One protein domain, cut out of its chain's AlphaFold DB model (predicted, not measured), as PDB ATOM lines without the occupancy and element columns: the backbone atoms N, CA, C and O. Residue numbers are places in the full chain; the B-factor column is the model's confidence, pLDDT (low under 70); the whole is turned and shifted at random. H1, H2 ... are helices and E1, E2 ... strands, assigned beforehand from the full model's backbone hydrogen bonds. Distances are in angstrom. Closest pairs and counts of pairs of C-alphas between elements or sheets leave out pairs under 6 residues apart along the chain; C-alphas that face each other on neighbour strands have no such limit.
ATOM      1  N   PRO A  27      75.660  65.400  -3.370       83.12
ATOM      2  CA  PRO A  27      76.533  65.327  -2.193       83.12
ATOM      3  C   PRO A  27      76.256  66.411  -1.142       83.12
ATOM      4  O   PRO A  27      76.657  66.244   0.011       83.12
ATOM      5  N   THR A  28      75.588  67.511  -1.513       91.31
ATOM      6  CA  THR A  28      75.218  68.595  -0.592       91.31
ATOM      7  C   THR A  28      73.803  69.127  -0.848       91.31
ATOM      8  O   THR A  28      73.470  69.368  -1.995       91.31
ATOM      9  N   ILE A  29      72.971  69.361   0.168       95.69
ATOM     10  CA  ILE A  29      71.655  70.016  -0.002       95.69
ATOM     11  C   ILE A  29      71.735  71.545   0.086       95.69
ATOM     12  O   ILE A  29      70.763  72.220  -0.230       95.69
ATOM     13  N   TYR A  30      72.893  72.085   0.475       95.88
ATOM     14  CA  TYR A  30      73.179  73.520   0.494       95.88
ATOM     15  C   TYR A  30      74.407  73.795  -0.367       95.88
ATOM     16  O   TYR A  30      75.472  73.206  -0.147       95.88
ATOM     17  N   TYR A  31      74.264  74.667  -1.360       94.38
ATOM     18  CA  TYR A  31      75.314  74.988  -2.319       94.38
ATOM     19  C   TYR A  31      75.703  76.460  -2.187       94.38
ATOM     20  O   TYR A  31      74.868  77.326  -2.401       94.38
ATOM     21  N   LEU A  32      76.954  76.751  -1.817       95.69
ATOM     22  CA  LEU A  32      77.427  78.127  -1.644       95.69
ATOM     23  C   LEU A  32      77.505  78.835  -3.004       95.69
ATOM     24  O   LEU A  32      78.198  78.352  -3.902       95.69
ATOM     25  N   THR A  33      76.836  79.977  -3.137       95.50
ATOM     26  CA  THR A  33      76.750  80.745  -4.392       95.50
ATOM     27  C   THR A  33      77.420  82.109  -4.312       95.50
ATOM     28  O   THR A  33      77.824  82.636  -5.347       95.50
ATOM     29  N   ASP A  34      77.604  82.662  -3.108       95.31
ATOM     30  CA  ASP A  34      78.292  83.940  -2.914       95.31
ATOM     31  C   ASP A  34      79.760  83.860  -3.396       95.31
ATOM     32  O   ASP A  34      80.560  83.112  -2.816       95.31
ATOM     33  N   PRO A  35      80.163  84.638  -4.423       95.06
ATOM     34  CA  PRO A  35      81.524  84.599  -4.955       95.06
ATOM     35  C   PRO A  35      82.598  85.034  -3.950       95.06
ATOM     36  O   PRO A  35      83.722  84.532  -4.004       95.06
ATOM     37  N   GLN A  36      82.277  85.960  -3.042       94.56
ATOM     38  CA  GLN A  36      83.212  86.433  -2.020       94.56
ATOM     39  C   GLN A  36      83.442  85.347  -0.973       94.56
ATOM     40  O   GLN A  36      84.590  85.064  -0.628       94.56
ATOM     41  N   LEU A  37      82.374  84.683  -0.522       95.81
ATOM     42  CA  LEU A  37      82.503  83.563   0.409       95.81
ATOM     43  C   LEU A  37      83.198  82.370  -0.247       95.81
ATOM     44  O   LEU A  37      84.081  81.783   0.369       95.81
ATOM     45  N   LEU A  38      82.884  82.040  -1.504       95.81
ATOM     46  CA  LEU A  38      83.597  80.994  -2.249       95.81
ATOM     47  C   LEU A  38      85.105  81.267  -2.307       95.81
ATOM     48  O   LEU A  38      85.911  80.368  -2.045       95.81
ATOM     49  N   HIS A  39      85.493  82.509  -2.608       96.50
ATOM     50  CA  HIS A  39      86.896  82.911  -2.609       96.50
ATOM     51  C   HIS A  39      87.528  82.787  -1.214       96.50
ATOM     52  O   HIS A  39      88.592  82.183  -1.081       96.50
ATOM     53  N   ALA A  40      86.850  83.269  -0.169       96.94
ATOM     54  CA  ALA A  40      87.328  83.162   1.207       96.94
ATOM     55  C   ALA A  40      87.520  81.699   1.647       96.94
ATOM     56  O   ALA A  40      88.533  81.366   2.259       96.94
ATOM     57  N   MET A  41      86.592  80.803   1.293       97.69
ATOM     58  CA  MET A  41      86.707  79.373   1.607       97.69
ATOM     59  C   MET A  41      87.902  78.746   0.893       97.69
ATOM     60  O   MET A  41      88.647  77.983   1.502       97.69
ATOM     61  N   SER A  42      88.123  79.128  -0.366       96.88
ATOM     62  CA  SER A  42      89.261  78.658  -1.161       96.88
ATOM     63  C   SER A  42      90.597  79.101  -0.549       96.88
ATOM     64  O   SER A  42      91.535  78.308  -0.462       96.88
ATOM     65  N   GLU A  43      90.687  80.342  -0.061       97.56
ATOM     66  CA  GLU A  43      91.883  80.830   0.634       97.56
ATOM     67  C   GLU A  43      92.111  80.112   1.970       97.56
ATOM     68  O   GLU A  43      93.235  79.692   2.259       97.56
ATOM     69  N   LEU A  44      91.064  79.887   2.769       97.56
ATOM     70  CA  LEU A  44      91.181  79.123   4.015       97.56
ATOM     71  C   LEU A  44      91.631  77.675   3.763       97.56
ATOM     72  O   LEU A  44      92.465  77.154   4.510       97.56
ATOM     73  N   GLU A  45      91.121  77.029   2.715       96.75
ATOM     74  CA  GLU A  45      91.555  75.691   2.299       96.75
ATOM     75  C   GLU A  45      93.026  75.685   1.875       96.75
ATOM     76  O   GLU A  45      93.789  74.824   2.322       96.75
ATOM     77  N   ARG A  46      93.468  76.693   1.110       96.81
ATOM     78  CA  ARG A  46      94.880  76.877   0.731       96.81
ATOM     79  C   ARG A  46      95.793  77.048   1.949       96.81
ATOM     80  O   ARG A  46      96.944  76.616   1.922       96.81
ATOM     81  N   LEU A  47      95.284  77.641   3.029       96.44
ATOM     82  CA  LEU A  47      95.975  77.794   4.315       96.44
ATOM     83  C   LEU A  47      95.896  76.544   5.215       96.44
ATOM     84  O   LEU A  47      96.237  76.614   6.397       96.44
ATOM     85  N   ASN A  48      95.469  75.396   4.676       96.75
ATOM     86  CA  ASN A  48      95.332  74.128   5.395       96.75
ATOM     87  C   ASN A  48      94.401  74.219   6.622       96.75
ATOM     88  O   ASN A  48      94.616  73.573   7.652       96.75
ATOM     89  N   THR A  49      93.349  75.039   6.533       97.38
ATOM     90  CA  THR A  49      92.380  75.203   7.628       97.38
ATOM     91  C   THR A  49      91.640  73.903   7.930       97.38
ATOM     92  O   THR A  49      91.395  73.620   9.098       97.38
ATOM     93  N   VAL A  50      91.378  73.067   6.921       97.69
ATOM     94  CA  VAL A  50      90.804  71.722   7.102       97.69
ATOM     95  C   VAL A  50      91.618  70.908   8.111       97.69
ATOM     96  O   VAL A  50      91.082  70.522   9.144       97.69
ATOM     97  N   GLY A  51      92.930  70.751   7.896       97.56
ATOM     98  CA  GLY A  51      93.777  69.993   8.822       97.56
ATOM     99  C   GLY A  51      93.859  70.616  10.222       97.56
ATOM    100  O   GLY A  51      93.971  69.904  11.219       97.56
ATOM    101  N   ARG A  52      93.762  71.950  10.332       96.94
ATOM    102  CA  ARG A  52      93.695  72.643  11.634       96.94
ATOM    103  C   ARG A  52      92.386  72.348  12.370       96.94
ATOM    104  O   ARG A  52      92.415  72.163  13.584       96.94
ATOM    105  N   LEU A  53      91.259  72.312  11.660       97.94
ATOM    106  CA  LEU A  53      89.948  71.986  12.226       97.94
ATOM    107  C   LEU A  53      89.867  70.516  12.633       97.94
ATOM    108  O   LEU A  53      89.433  70.229  13.741       97.94
ATOM    109  N   GLU A  54      90.358  69.597  11.802       98.12
ATOM    110  CA  GLU A  54      90.430  68.168  12.140       98.12
ATOM    111  C   GLU A  54      91.296  67.921  13.379       98.12
ATOM    112  O   GLU A  54      90.918  67.155  14.263       98.12
ATOM    113  N   LYS A  55      92.425  68.632  13.508       98.06
ATOM    114  CA  LYS A  55      93.234  68.585  14.730       98.06
ATOM    115  C   LYS A  55      92.447  69.075  15.952       98.06
ATOM    116  O   LYS A  55      92.475  68.410  16.982       98.06
ATOM    117  N   ARG A  56      91.727  70.199  15.838       97.31
ATOM    118  CA  ARG A  56      90.860  70.704  16.922       97.31
ATOM    119  C   ARG A  56      89.792  69.674  17.303       97.31
ATOM    120  O   ARG A  56      89.625  69.409  18.482       97.31
ATOM    121  N   LEU A  57      89.126  69.055  16.326       98.12
ATOM    122  CA  LEU A  57      88.129  67.997  16.555       98.12
ATOM    123  C   LEU A  57      88.725  66.772  17.266       98.12
ATOM    124  O   LEU A  57      88.057  66.142  18.083       98.12
ATOM    125  N   ALA A  58      89.976  66.420  16.972       97.94
ATOM    126  CA  ALA A  58      90.657  65.315  17.641       97.94
ATOM    127  C   ALA A  58      91.003  65.625  19.110       97.94
ATOM    128  O   ALA A  58      91.058  64.707  19.930       97.94
ATOM    129  N   GLU A  59      91.241  66.897  19.438       98.00
ATOM    130  CA  GLU A  59      91.658  67.363  20.767       98.00
ATOM    131  C   GLU A  59      90.472  67.782  21.658       98.00
ATOM    132  O   GLU A  59      90.578  67.724  22.883       98.00
ATOM    133  N   ASP A  60      89.336  68.154  21.062       98.31
ATOM    134  CA  ASP A  60      88.143  68.656  21.748       98.31
ATOM    135  C   ASP A  60      86.938  67.723  21.539       98.31
ATOM    136  O   ASP A  60      86.301  67.677  20.480       98.31
ATOM    137  N   ALA A  61      86.608  66.964  22.587       98.25
ATOM    138  CA  ALA A  61      85.511  66.004  22.556       98.25
ATOM    139  C   ALA A  61      84.124  66.662  22.467       98.25
ATOM    140  O   ALA A  61      83.221  66.055  21.888       98.25
ATOM    141  N   GLU A  62      83.947  67.868  23.013       98.38
ATOM    142  CA  GLU A  62      82.672  68.591  22.962       98.38
ATOM    143  C   GLU A  62      82.438  69.147  21.557       98.38
ATOM    144  O   GLU A  62      81.364  68.949  20.986       98.38
ATOM    145  N   LEU A  63      83.475  69.737  20.950       98.38
ATOM    146  CA  LEU A  63      83.434  70.203  19.565       98.38
ATOM    147  C   LEU A  63      83.136  69.052  18.599       98.38
ATOM    148  O   LEU A  63      82.302  69.184  17.702       98.38
ATOM    149  N   ARG A  64      83.780  67.897  18.802       98.56
ATOM    150  CA  ARG A  64      83.529  66.700  17.994       98.56
ATOM    151  C   ARG A  64      82.102  66.186  18.147       98.56
ATOM    152  O   ARG A  64      81.476  65.848  17.146       98.56
ATOM    153  N   ALA A  65      81.571  66.147  19.369       98.62
ATOM    154  CA  ALA A  65      80.193  65.727  19.607       98.62
ATOM    155  C   ALA A  65      79.185  66.670  18.924       98.62
ATOM    156  O   ALA A  65      78.243  66.197  18.287       98.62
ATOM    157  N   ALA A  66      79.416  67.985  18.993       98.56
ATOM    158  CA  ALA A  66      78.597  68.975  18.298       98.56
ATOM    159  C   ALA A  66      78.674  68.812  16.769       98.56
ATOM    160  O   ALA A  66      77.651  68.822  16.089       98.56
ATOM    161  N   TYR A  67      79.864  68.555  16.223       98.56
ATOM    162  CA  TYR A  67      80.027  68.315  14.791       98.56
ATOM    163  C   TYR A  67      79.327  67.031  14.314       98.56
ATOM    164  O   TYR A  67      78.681  67.012  13.264       98.56
ATOM    165  N   HIS A  68      79.385  65.956  15.103       98.56
ATOM    166  CA  HIS A  68      78.639  64.724  14.818       98.56
ATOM    167  C   HIS A  68      77.123  64.953  14.856       98.56
ATOM    168  O   HIS A  68      76.402  64.365  14.044       98.56
ATOM    169  N   ALA A  69      76.641  65.817  15.753       98.38
ATOM    170  CA  ALA A  69      75.239  66.220  15.794       98.38
ATOM    171  C   ALA A  69      74.836  66.988  14.524       98.38
ATOM    172  O   ALA A  69      73.821  66.640  13.922       98.38
ATOM    173  N   ASP A  70      75.672  67.913  14.036       98.19
ATOM    174  CA  ASP A  70      75.420  68.612  12.765       98.19
ATOM    175  C   ASP A  70      75.302  67.624  11.589       98.19
ATOM    176  O   ASP A  70      74.468  67.793  10.700       98.19
ATOM    177  N   HIS A  71      76.122  66.565  11.565       98.12
ATOM    178  CA  HIS A  71      76.007  65.512  10.553       98.12
ATOM    179  C   HIS A  71      74.697  64.732  10.651       98.12
ATOM    180  O   HIS A  71      74.166  64.327   9.617       98.12
ATOM    181  N   ALA A  72      74.204  64.480  11.863       97.81
ATOM    182  CA  ALA A  72      72.936  63.796  12.074       97.81
ATOM    183  C   ALA A  72      71.756  64.655  11.609       97.81
ATOM    184  O   ALA A  72      70.977  64.195  10.776       97.81
ATOM    185  N   GLU A  73      71.698  65.915  12.037       97.25
ATOM    186  CA  GLU A  73      70.662  66.863  11.616       97.25
ATOM    187  C   GLU A  73      70.657  67.062  10.095       97.25
ATOM    188  O   GLU A  73      69.604  67.069   9.452       97.25
ATOM    189  N   TYR A  74      71.841  67.143   9.490       97.19
ATOM    190  CA  TYR A  74      71.980  67.231   8.044       97.19
ATOM    191  C   TYR A  74      71.382  66.011   7.320       97.19
ATOM    192  O   TYR A  74      70.694  66.167   6.308       97.19
ATOM    193  N   ARG A  75      71.611  64.789   7.827       97.00
ATOM    194  CA  ARG A  75      71.018  63.563   7.257       97.00
ATOM    195  C   ARG A  75      69.504  63.556   7.394       97.00
ATOM    196  O   ARG A  75      68.820  63.234   6.425       97.00
ATOM    197  N   ASP A  76      69.000  63.940   8.561       97.25
ATOM    198  CA  ASP A  76      67.564  63.987   8.834       97.25
ATOM    199  C   ASP A  76      66.874  64.995   7.908       97.25
ATOM    200  O   ASP A  76      65.856  64.682   7.289       97.25
ATOM    201  N   THR A  77      67.487  66.164   7.714       96.88
ATOM    202  CA  THR A  77      67.014  67.188   6.774       96.88
ATOM    203  C   THR A  77      67.014  66.655   5.344       96.88
ATOM    204  O   THR A  77      66.008  66.738   4.639       96.88
ATOM    205  N   ARG A  78      68.119  66.031   4.922       96.69
ATOM    206  CA  ARG A  78      68.253  65.440   3.587       96.69
ATOM    207  C   ARG A  78      67.209  64.348   3.329       96.69
ATOM    208  O   ARG A  78      66.683  64.268   2.223       96.69
ATOM    209  N   TRP A  79      66.888  63.524   4.324       97.25
ATOM    210  CA  TRP A  79      65.839  62.506   4.225       97.25
ATOM    211  C   TRP A  79      64.429  63.113   4.198       97.25
ATOM    212  O   TRP A  79      63.567  62.684   3.426       97.25
ATOM    213  N   ALA A  80      64.193  64.148   5.006       97.50
ATOM    214  CA  ALA A  80      62.914  64.846   5.078       97.50
ATOM    215  C   ALA A  80      62.535  65.534   3.758       97.50
ATOM    216  O   ALA A  80      61.350  65.624   3.449       97.50
ATOM    217  N   MET A  81      63.522  65.958   2.964       97.44
ATOM    218  CA  MET A  81      63.299  66.557   1.644       97.44
ATOM    219  C   MET A  81      62.741  65.575   0.606       97.44
ATOM    220  O   MET A  81      62.146  66.026  -0.368       97.44
ATOM    221  N   LEU A  82      62.935  64.262   0.771       97.06
ATOM    222  CA  LEU A  82      62.510  63.279  -0.227       97.06
ATOM    223  C   LEU A  82      60.986  63.144  -0.308       97.06
ATOM    224  O   LEU A  82      60.304  63.055   0.715       97.06
ATOM    225  N   THR A  83      60.473  63.020  -1.534       97.12
ATOM    226  CA  THR A  83      59.111  62.529  -1.777       97.12
ATOM    227  C   THR A  83      58.987  61.054  -1.387       97.12
ATOM    228  O   THR A  83      59.980  60.335  -1.287       97.12
ATOM    229  N   GLU A  84      57.756  60.573  -1.210       97.44
ATOM    230  CA  GLU A  84      57.504  59.158  -0.905       97.44
ATOM    231  C   GLU A  84      58.031  58.221  -2.007       97.44
ATOM    232  O   GLU A  84      58.640  57.194  -1.722       97.44
ATOM    233  N   GLU A  85      57.871  58.618  -3.273       95.31
ATOM    234  CA  GLU A  85      58.415  57.885  -4.422       95.31
ATOM    235  C   GLU A  85      59.946  57.802  -4.369       95.31
ATOM    236  O   GLU A  85      60.528  56.740  -4.596       95.31
ATOM    237  N   ASP A  86      60.613  58.902  -4.015       95.62
ATOM    238  CA  ASP A  86      62.069  58.930  -3.925       95.62
ATOM    239  C   ASP A  86      62.602  58.152  -2.728       95.62
ATOM    240  O   ASP A  86      63.651  57.518  -2.841       95.62
ATOM    241  N   ARG A  87      61.884  58.141  -1.599       96.62
ATOM    242  CA  ARG A  87      62.222  57.268  -0.466       96.62
ATOM    243  C   ARG A  87      62.172  55.807  -0.884       96.62
ATOM    244  O   ARG A  87      63.153  55.097  -0.676       96.62
ATOM    245  N   ALA A  88      61.106  55.393  -1.569       94.81
ATOM    246  CA  ALA A  88      60.990  54.034  -2.089       94.81
ATOM    247  C   ALA A  88      62.129  53.691  -3.072       94.81
ATOM    248  O   ALA A  88      62.701  52.602  -3.005       94.81
ATOM    249  N   ALA A  89      62.516  54.625  -3.948       92.81
ATOM    250  CA  ALA A  89      63.642  54.436  -4.867       92.81
ATOM    251  C   ALA A  89      64.992  54.305  -4.137       92.81
ATOM    252  O   ALA A  89      65.830  53.482  -4.518       92.81
ATOM    253  N   VAL A  90      65.210  55.094  -3.080       94.75
ATOM    254  CA  VAL A  90      66.414  55.016  -2.243       94.75
ATOM    255  C   VAL A  90      66.467  53.690  -1.485       94.75
ATOM    256  O   VAL A  90      67.506  53.035  -1.495       94.75
ATOM    257  N   GLU A  91      65.359  53.263  -0.882       95.00
ATOM    258  CA  GLU A  91      65.262  52.000  -0.138       95.00
ATOM    259  C   GLU A  91      65.439  50.769  -1.037       95.00
ATOM    260  O   GLU A  91      66.059  49.786  -0.629       95.00
ATOM    261  N   ALA A  92      64.970  50.831  -2.286       94.25
ATOM    262  CA  ALA A  92      65.126  49.756  -3.265       94.25
ATOM    263  C   ALA A  92      66.564  49.604  -3.802       94.25
ATOM    264  O   ALA A  92      66.887  48.587  -4.418       94.25
ATOM    265  N   SER A  93      67.442  50.592  -3.585       94.19
ATOM    266  CA  SER A  93      68.816  50.603  -4.096       94.19
ATOM    267  C   SER A  93      69.839  50.642  -2.955       94.19
ATOM    268  O   SER A  93      70.053  51.696  -2.354       94.19
ATOM    269  N   PRO A  94      70.579  49.545  -2.692       94.25
ATOM    270  CA  PRO A  94      71.582  49.508  -1.622       94.25
ATOM    271  C   PRO A  94      72.649  50.608  -1.723       94.25
ATOM    272  O   PRO A  94      73.133  51.108  -0.706       94.25
ATOM    273  N   SER A  95      73.014  51.002  -2.947       92.38
ATOM    274  CA  SER A  95      73.980  52.079  -3.185       92.38
ATOM    275  C   SER A  95      73.414  53.445  -2.784       92.38
ATOM    276  O   SER A  95      74.077  54.209  -2.078       92.38
ATOM    277  N   LEU A  96      72.162  53.732  -3.167       93.19
ATOM    278  CA  LEU A  96      71.496  54.974  -2.781       93.19
ATOM    279  C   LEU A  96      71.254  55.008  -1.278       93.19
ATOM    280  O   LEU A  96      71.664  55.976  -0.644       93.19
ATOM    281  N   ALA A  97      70.705  53.945  -0.689       94.25
ATOM    282  CA  ALA A  97      70.494  53.847   0.753       94.25
ATOM    283  C   ALA A  97      71.785  54.140   1.538       94.25
ATOM    284  O   ALA A  97      71.787  54.956   2.460       94.25
ATOM    285  N   LYS A  98      72.923  53.569   1.115       94.25
ATOM    286  CA  LYS A  98      74.231  53.845   1.731       94.25
ATOM    287  C   LYS A  98      74.623  55.322   1.653       94.25
ATOM    288  O   LYS A  98      75.190  55.845   2.609       94.25
ATOM    289  N   SER A  99      74.320  56.002   0.549       93.88
ATOM    290  CA  SER A  99      74.637  57.425   0.386       93.88
ATOM    291  C   SER A  99      73.842  58.338   1.328       93.88
ATOM    292  O   SER A  99      74.301  59.434   1.634       93.88
ATOM    293  N   PHE A 100      72.665  57.919   1.810       94.06
ATOM    294  CA  PHE A 100      71.871  58.683   2.787       94.06
ATOM    295  C   PHE A 100      72.379  58.542   4.224       94.06
ATOM    296  O   PHE A 100      72.023  59.348   5.078       94.06
ATOM    297  N   ALA A 101      73.299  57.607   4.475       93.06
ATOM    298  CA  ALA A 101      74.054  57.554   5.722       93.06
ATOM    299  C   ALA A 101      75.222  58.563   5.769       93.06
ATOM    300  O   ALA A 101      75.834  58.733   6.823       93.06
ATOM    301  N   TRP A 102      75.559  59.224   4.656       95.06
ATOM    302  CA  TRP A 102      76.622  60.231   4.613       95.06
ATOM    303  C   TRP A 102      76.114  61.591   5.083       95.06
ATOM    304  O   TRP A 102      74.977  61.973   4.813       95.06
ATOM    305  N   GLY A 103      76.963  62.319   5.801       95.00
ATOM    306  CA  GLY A 103      76.629  63.629   6.343       95.00
ATOM    307  C   GLY A 103      76.969  64.774   5.387       95.00
ATOM    308  O   GLY A 103      77.048  64.601   4.170       95.00
ATOM    309  N   ILE A 104      77.187  65.955   5.968       95.75
ATOM    310  CA  ILE A 104      77.632  67.177   5.287       95.75
ATOM    311  C   ILE A 104      78.770  66.877   4.298       95.75
ATOM    312  O   ILE A 104      79.683  66.113   4.608       95.75
ATOM    313  N   ALA A 105      78.699  67.470   3.103       92.50
ATOM    314  CA  ALA A 105      79.668  67.286   2.015       92.50
ATOM    315  C   ALA A 105      79.868  65.825   1.543       92.50
ATOM    316  O   ALA A 105      80.880  65.501   0.913       92.50
ATOM    317  N   GLY A 106      78.915  64.935   1.834       91.62
ATOM    318  CA  GLY A 106      78.949  63.534   1.416       91.62
ATOM    319  C   GLY A 106      79.993  62.693   2.149       91.62
ATOM    320  O   GLY A 106      80.455  61.690   1.604       91.62
ATOM    321  N   ILE A 107      80.398  63.086   3.362       93.50
ATOM    322  CA  ILE A 107      81.398  62.336   4.127       93.50
ATOM    323  C   ILE A 107      80.769  61.197   4.932       93.50
ATOM    324  O   ILE A 107      79.686  61.333   5.501       93.50
ATOM    325  N   ALA A 108      81.481  60.072   4.996       94.12
ATOM    326  CA  ALA A 108      81.123  58.921   5.827       94.12
ATOM    327  C   ALA A 108      81.889  58.886   7.161       94.12
ATOM    328  O   ALA A 108      81.461  58.210   8.090       94.12
ATOM    329  N   ASN A 109      83.025  59.589   7.246       96.31
ATOM    330  CA  ASN A 109      83.802  59.739   8.472       96.31
ATOM    331  C   ASN A 109      83.538  61.125   9.077       96.31
ATOM    332  O   ASN A 109      84.017  62.124   8.547       96.31
ATOM    333  N   PHE A 110      82.789  61.174  10.178       96.81
ATOM    334  CA  PHE A 110      82.392  62.425  10.840       96.81
ATOM    335  C   PHE A 110      83.500  63.053  11.697       96.81
ATOM    336  O   PHE A 110      83.279  64.086  12.315       96.81
ATOM    337  N   ASP A 111      84.696  62.460  11.720       95.88
ATOM    338  CA  ASP A 111      85.887  63.067  12.328       95.88
ATOM    339  C   ASP A 111      86.732  63.859  11.316       95.88
ATOM    340  O   ASP A 111      87.704  64.509  11.692       95.88
ATOM    341  N   THR A 112      86.377  63.799  10.028       96.94
ATOM    342  CA  THR A 112      87.062  64.530   8.950       96.94
ATOM    343  C   THR A 112      86.227  65.701   8.474       96.94
ATOM    344  O   THR A 112      85.005  65.647   8.544       96.94
ATOM    345  N   VAL A 113      86.871  66.735   7.942       96.94
ATOM    346  CA  VAL A 113      86.193  67.917   7.399       96.94
ATOM    347  C   VAL A 113      86.408  67.946   5.895       96.94
ATOM    348  O   VAL A 113      87.541  67.888   5.420       96.94
ATOM    349  N   LYS A 114      85.326  68.062   5.116       91.69
ATOM    350  CA  LYS A 114      85.433  68.156   3.659       91.69
ATOM    351  C   LYS A 114      84.665  69.337   3.097       91.69
ATOM    352  O   LYS A 114      83.479  69.517   3.338       91.69
ATOM    353  N   CYS A 115      85.434  70.071   2.307       94.56
ATOM    354  CA  CYS A 115      85.177  71.311   1.611       94.56
ATOM    355  C   CYS A 115      84.468  72.384   2.461       94.56
ATOM    356  O   CYS A 115      83.264  72.328   2.720       94.56
ATOM    357  N   LEU A 116      85.212  73.424   2.843       97.25
ATOM    358  CA  LEU A 116      84.740  74.492   3.730       97.25
ATOM    359  C   LEU A 116      83.543  75.248   3.147       97.25
ATOM    360  O   LEU A 116      82.666  75.664   3.896       97.25
ATOM    361  N   HIS A 117      83.428  75.340   1.820       96.62
ATOM    362  CA  HIS A 117      82.250  75.915   1.162       96.62
ATOM    363  C   HIS A 117      80.932  75.179   1.456       96.62
ATOM    364  O   HIS A 117      79.906  75.831   1.634       96.62
ATOM    365  N   ALA A 118      80.943  73.848   1.583       96.44
ATOM    366  CA  ALA A 118      79.752  73.079   1.923       96.44
ATOM    367  C   ALA A 118      79.379  73.295   3.395       96.44
ATOM    368  O   ALA A 118      78.204  73.450   3.727       96.44
ATOM    369  N   HIS A 119      80.384  73.382   4.272       97.56
ATOM    370  CA  HIS A 119      80.179  73.730   5.675       97.56
ATOM    371  C   HIS A 119      79.653  75.155   5.855       97.56
ATOM    372  O   HIS A 119      78.745  75.353   6.658       97.56
ATOM    373  N   MET A 120      80.160  76.123   5.089       97.88
ATOM    374  CA  MET A 120      79.678  77.504   5.121       97.88
ATOM    375  C   MET A 120      78.241  77.609   4.600       97.88
ATOM    376  O   MET A 120      77.407  78.220   5.257       97.88
ATOM    377  N   ALA A 121      77.902  76.952   3.486       97.38
ATOM    378  CA  ALA A 121      76.519  76.929   2.999       97.38
ATOM    379  C   ALA A 121      75.559  76.322   4.035       97.38
ATOM    380  O   ALA A 121      74.511  76.894   4.325       97.38
ATOM    381  N   HIS A 122      75.946  75.198   4.648       97.12
ATOM    382  CA  HIS A 122      75.156  74.567   5.704       97.12
ATOM    383  C   HIS A 122      75.022  75.460   6.948       97.12
ATOM    384  O   HIS A 122      73.966  75.499   7.576       97.12
ATOM    385  N   HIS A 123      76.080  76.190   7.300       97.62
ATOM    386  CA  HIS A 123      76.069  77.143   8.404       97.62
ATOM    387  C   HIS A 123      75.090  78.294   8.162       97.62
ATOM    388  O   HIS A 123      74.244  78.549   9.015       97.62
ATOM    389  N   LEU A 124      75.155  78.925   6.988       96.81
ATOM    390  CA  LEU A 124      74.258  80.018   6.605       96.81
ATOM    391  C   LEU A 124      72.795  79.570   6.569       96.81
ATOM    392  O   LEU A 124      71.923  80.278   7.068       96.81
ATOM    393  N   ALA A 125      72.530  78.364   6.064       96.25
ATOM    394  CA  ALA A 125      71.190  77.783   6.063       96.25
ATOM    395  C   ALA A 125      70.610  77.558   7.471       96.25
ATOM    396  O   ALA A 125      69.394  77.476   7.632       96.25
ATOM    397  N   ASN A 126      71.465  77.496   8.495       96.44
ATOM    398  CA  ASN A 126      71.078  77.315   9.892       96.44
ATOM    399  C   ASN A 126      71.322  78.563  10.753       96.44
ATOM    400  O   ASN A 126      71.287  78.471  11.982       96.44
ATOM    401  N   ALA A 127      71.554  79.735  10.152       94.75
ATOM    402  CA  ALA A 127      71.911  80.952  10.884       94.75
ATOM    403  C   ALA A 127      70.868  81.342  11.952       94.75
ATOM    404  O   ALA A 127      71.237  81.707  13.067       94.75
ATOM    405  N   GLU A 128      69.570  81.166  11.674       93.19
ATOM    406  CA  GLU A 128      68.482  81.436  12.636       93.19
ATOM    407  C   GLU A 128      68.537  80.550  13.895       93.19
ATOM    408  O   GLU A 128      67.956  80.888  14.926       93.19
ATOM    409  N   ARG A 129      69.254  79.422  13.827       93.50
ATOM    410  CA  ARG A 129      69.466  78.471  14.928       93.50
ATOM    411  C   ARG A 129      70.859  78.592  15.556       93.50
ATOM    412  O   ARG A 129      71.235  77.757  16.370       93.50
ATOM    413  N   GLY A 130      71.627  79.623  15.192       93.88
ATOM    414  CA  GLY A 130      73.010  79.816  15.640       93.88
ATOM    415  C   GLY A 130      74.059  79.110  14.770       93.88
ATOM    416  O   GLY A 130      75.220  78.991  15.176       93.88
ATOM    417  N   GLY A 131      73.664  78.636  13.585       95.88
ATOM    418  CA  GLY A 131      74.539  78.006  12.604       95.88
ATOM    419  C   GLY A 131      75.100  76.652  13.045       95.88
ATOM    420  O   GLY A 131      74.678  76.053  14.032       95.88
ATOM    421  N   THR A 132      76.090  76.166  12.302       98.00
ATOM    422  CA  THR A 132      76.731  74.856  12.522       98.00
ATOM    423  C   THR A 132      78.117  74.987  13.144       98.00
ATOM    424  O   THR A 132      78.747  76.044  13.070       98.00
ATOM    425  N   THR A 133      78.611  73.901  13.736       98.38
ATOM    426  CA  THR A 133      79.870  73.824  14.491       98.38
ATOM    427  C   THR A 133      81.075  74.259  13.668       98.38
ATOM    428  O   THR A 133      81.764  75.207  14.042       98.38
ATOM    429  N   ILE A 134      81.307  73.625  12.514       98.19
ATOM    430  CA  ILE A 134      82.422  74.006  11.632       98.19
ATOM    431  C   ILE A 134      82.215  75.399  11.048       98.19
ATOM    432  O   ILE A 134      83.176  76.149  10.923       98.19
ATOM    433  N   GLY A 135      80.974  75.775  10.740       97.69
ATOM    434  CA  GLY A 135      80.667  77.113  10.258       97.69
ATOM    435  C   GLY A 135      81.058  78.215  11.236       97.69
ATOM    436  O   GLY A 135      81.749  79.143  10.836       97.69
ATOM    437  N   ARG A 136      80.737  78.062  12.527       97.94
ATOM    438  CA  ARG A 136      81.168  79.002  13.575       97.94
ATOM    439  C   ARG A 136      82.690  79.079  13.676       97.94
ATOM    440  O   ARG A 136      83.244  80.168  13.749       97.94
ATOM    441  N   CYS A 137      83.384  77.940  13.597       97.38
ATOM    442  CA  CYS A 137      84.848  77.944  13.551       97.38
ATOM    443  C   CYS A 137      85.405  78.673  12.319       97.38
ATOM    444  O   CYS A 137      86.499  79.225  12.391       97.38
ATOM    445  N   ILE A 138      84.699  78.644  11.185       96.94
ATOM    446  CA  ILE A 138      85.081  79.404   9.994       96.94
ATOM    447  C   ILE A 138      84.814  80.898  10.207       96.94
ATOM    448  O   ILE A 138      85.685  81.700   9.888       96.94
ATOM    449  N   GLU A 139      83.663  81.285  10.760       95.31
ATOM    450  CA  GLU A 139      83.354  82.690  11.068       95.31
ATOM    451  C   GLU A 139      84.399  83.316  11.998       95.31
ATOM    452  O   GLU A 139      84.925  84.381  11.686       95.31
ATOM    453  N   GLU A 140      84.798  82.608  13.062       94.50
ATOM    454  CA  GLU A 140      85.888  83.018  13.963       94.50
ATOM    455  C   GLU A 140      87.198  83.325  13.217       94.50
ATOM    456  O   GLU A 140      87.949  84.212  13.615       94.50
ATOM    457  N   LEU A 141      87.490  82.580  12.147       93.06
ATOM    458  CA  LEU A 141      88.694  82.759  11.331       93.06
ATOM    459  C   LEU A 141      88.565  83.888  10.302       93.06
ATOM    460  O   LEU A 141      89.589  84.360   9.818       93.06
ATOM    461  N   LEU A 142      87.342  84.271   9.928       89.56
ATOM    462  CA  LEU A 142      87.077  85.369   8.994       89.56
ATOM    463  C   LEU A 142      87.001  86.728   9.701       89.56
ATOM    464  O   LEU A 142      87.306  87.744   9.082       89.56
ATOM    465  N   ASP A 143      86.576  86.745  10.966       85.25
ATOM    466  CA  ASP A 143      86.436  87.965  11.770       85.25
ATOM    467  C   ASP A 143      87.732  88.384  12.496       85.25
ATOM    468  O   ASP A 143      87.787  89.484  13.055       85.25
ATOM    469  N   GLY A 144      88.758  87.523  12.510       66.56
ATOM    470  CA  GLY A 144      90.076  87.776  13.113       66.56
ATOM    471  C   GLY A 144      91.113  88.291  12.124       66.56
ATOM    472  O   GLY A 144      91.888  89.189  12.524       66.56
TER     473      GLY A 144
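Overview. This is residues 27 to 144 of the 144 residues of an uncharacterized protein of Algisphaera agarilytica (UniProt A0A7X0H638). Near the middle of the domain lies H6, with H1 and H7 packed on it and H7 crossing it, and the long helix H3 runs from a corner with H2, past H7, toward a small corner made by the short helices H4 and H5 at the far end of the domain. From H5 the stretch of residues 101 to 115, with no named element, comes back past the middle of the domain to H6, and the short strand E1 runs close by H6. The printed part has 118 residues with one named strand and seven named helices, in the order E1, H1, H2, H3, H4, H5, H6, H7, and the class is mostly helix. The whole is compact, with a radius of gyration of the C-alphas of 14.9 A, and the C-alphas span 47 by 32 by 27 A.

Along the chain. Start at Pro 27 and go on to E1, residues 30 to 32, which pairs with no named strand. Find C-alpha 35 at (81.524, 84.599, -4.955); there H1 begins, and it runs through residues 35 to 46 over 16.4 A. H2 follows as residues 49 to 59, 15.3 A long. Next find C-alpha 61 at (85.511, 66.004, 22.556), from which H3, the longest helix, runs through residues 61 to 80 over 28.6 A to C-alpha 80 at (62.914, 64.846, 5.078). Two short helices come next: H4, residues 84 to 91, 10.6 A, and H5, residues 94 to 100, 10.2 A. Past residues 101 to 115 you reach H6, residues 116 to 125, 14.1 A. H7, residues 133 to 142, is 14.7 A long and ends at C-alpha 142 at (87.077, 85.369, 8.994).

Arrangement. Begin with H3, the hub, which touches H2, H5 and H7. With residues 63 to 70 alone it touches H7, where the closest C-alphas, those of Tyr 67 and Thr 133, are 5.5 A apart; the steep tilt of 67 degrees, opposite ways, is only just short of about perpendicular. Look at Leu 57 and Arg 64, the closest C-alphas of H2 and H3 at 5.0 A: these helices touch only at the corner. Farther along, H3 and H5 only just touch, with 3 pairs of C-alphas within 8 A; the closest are those of Arg 75 and Phe 100, 6.7 A apart. H4 and H5 touch only at the corner, and only just, with 3 such pairs, the closest being Val 90 and Leu 96 at 5.1 A. Now turn to H6, which touches H7 at about perpendicular, 73 degrees; the closest C-alphas, those of His 123 and Gly 135, are 5.0 A apart. H6 also touches H1 at a steep tilt of 43 degrees, opposite ways, with the C-alphas of Met 41 and His 117 closest at 5.7 A. The closest C-alphas of E1 and H6 are those of Leu 32 and Ala 121, 4.9 A apart. H2 and H7 are close but not clearly touching, with the C-alphas of Leu 53 and Ile 134 closest at 7.8 A. H3 and H6 are only just apart, 8.3 A at the closest. In H1 to H6 every O i to N i+4 pair is within hydrogen-bond range; in H7 it is 5 of 6.

Size, cuts and confidence. The two C-alphas farthest apart are those of Ala 92 and Gly 144, 48.3 A. The printed part has no cut and ends at residue 144, the chain's last residue. The link from H5 to H6, 15 residues, is long; the link from H6 to H7 is short, and the other links are tight. The mean pLDDT of the printed part is 95.7, and residue 144 alone is under 70.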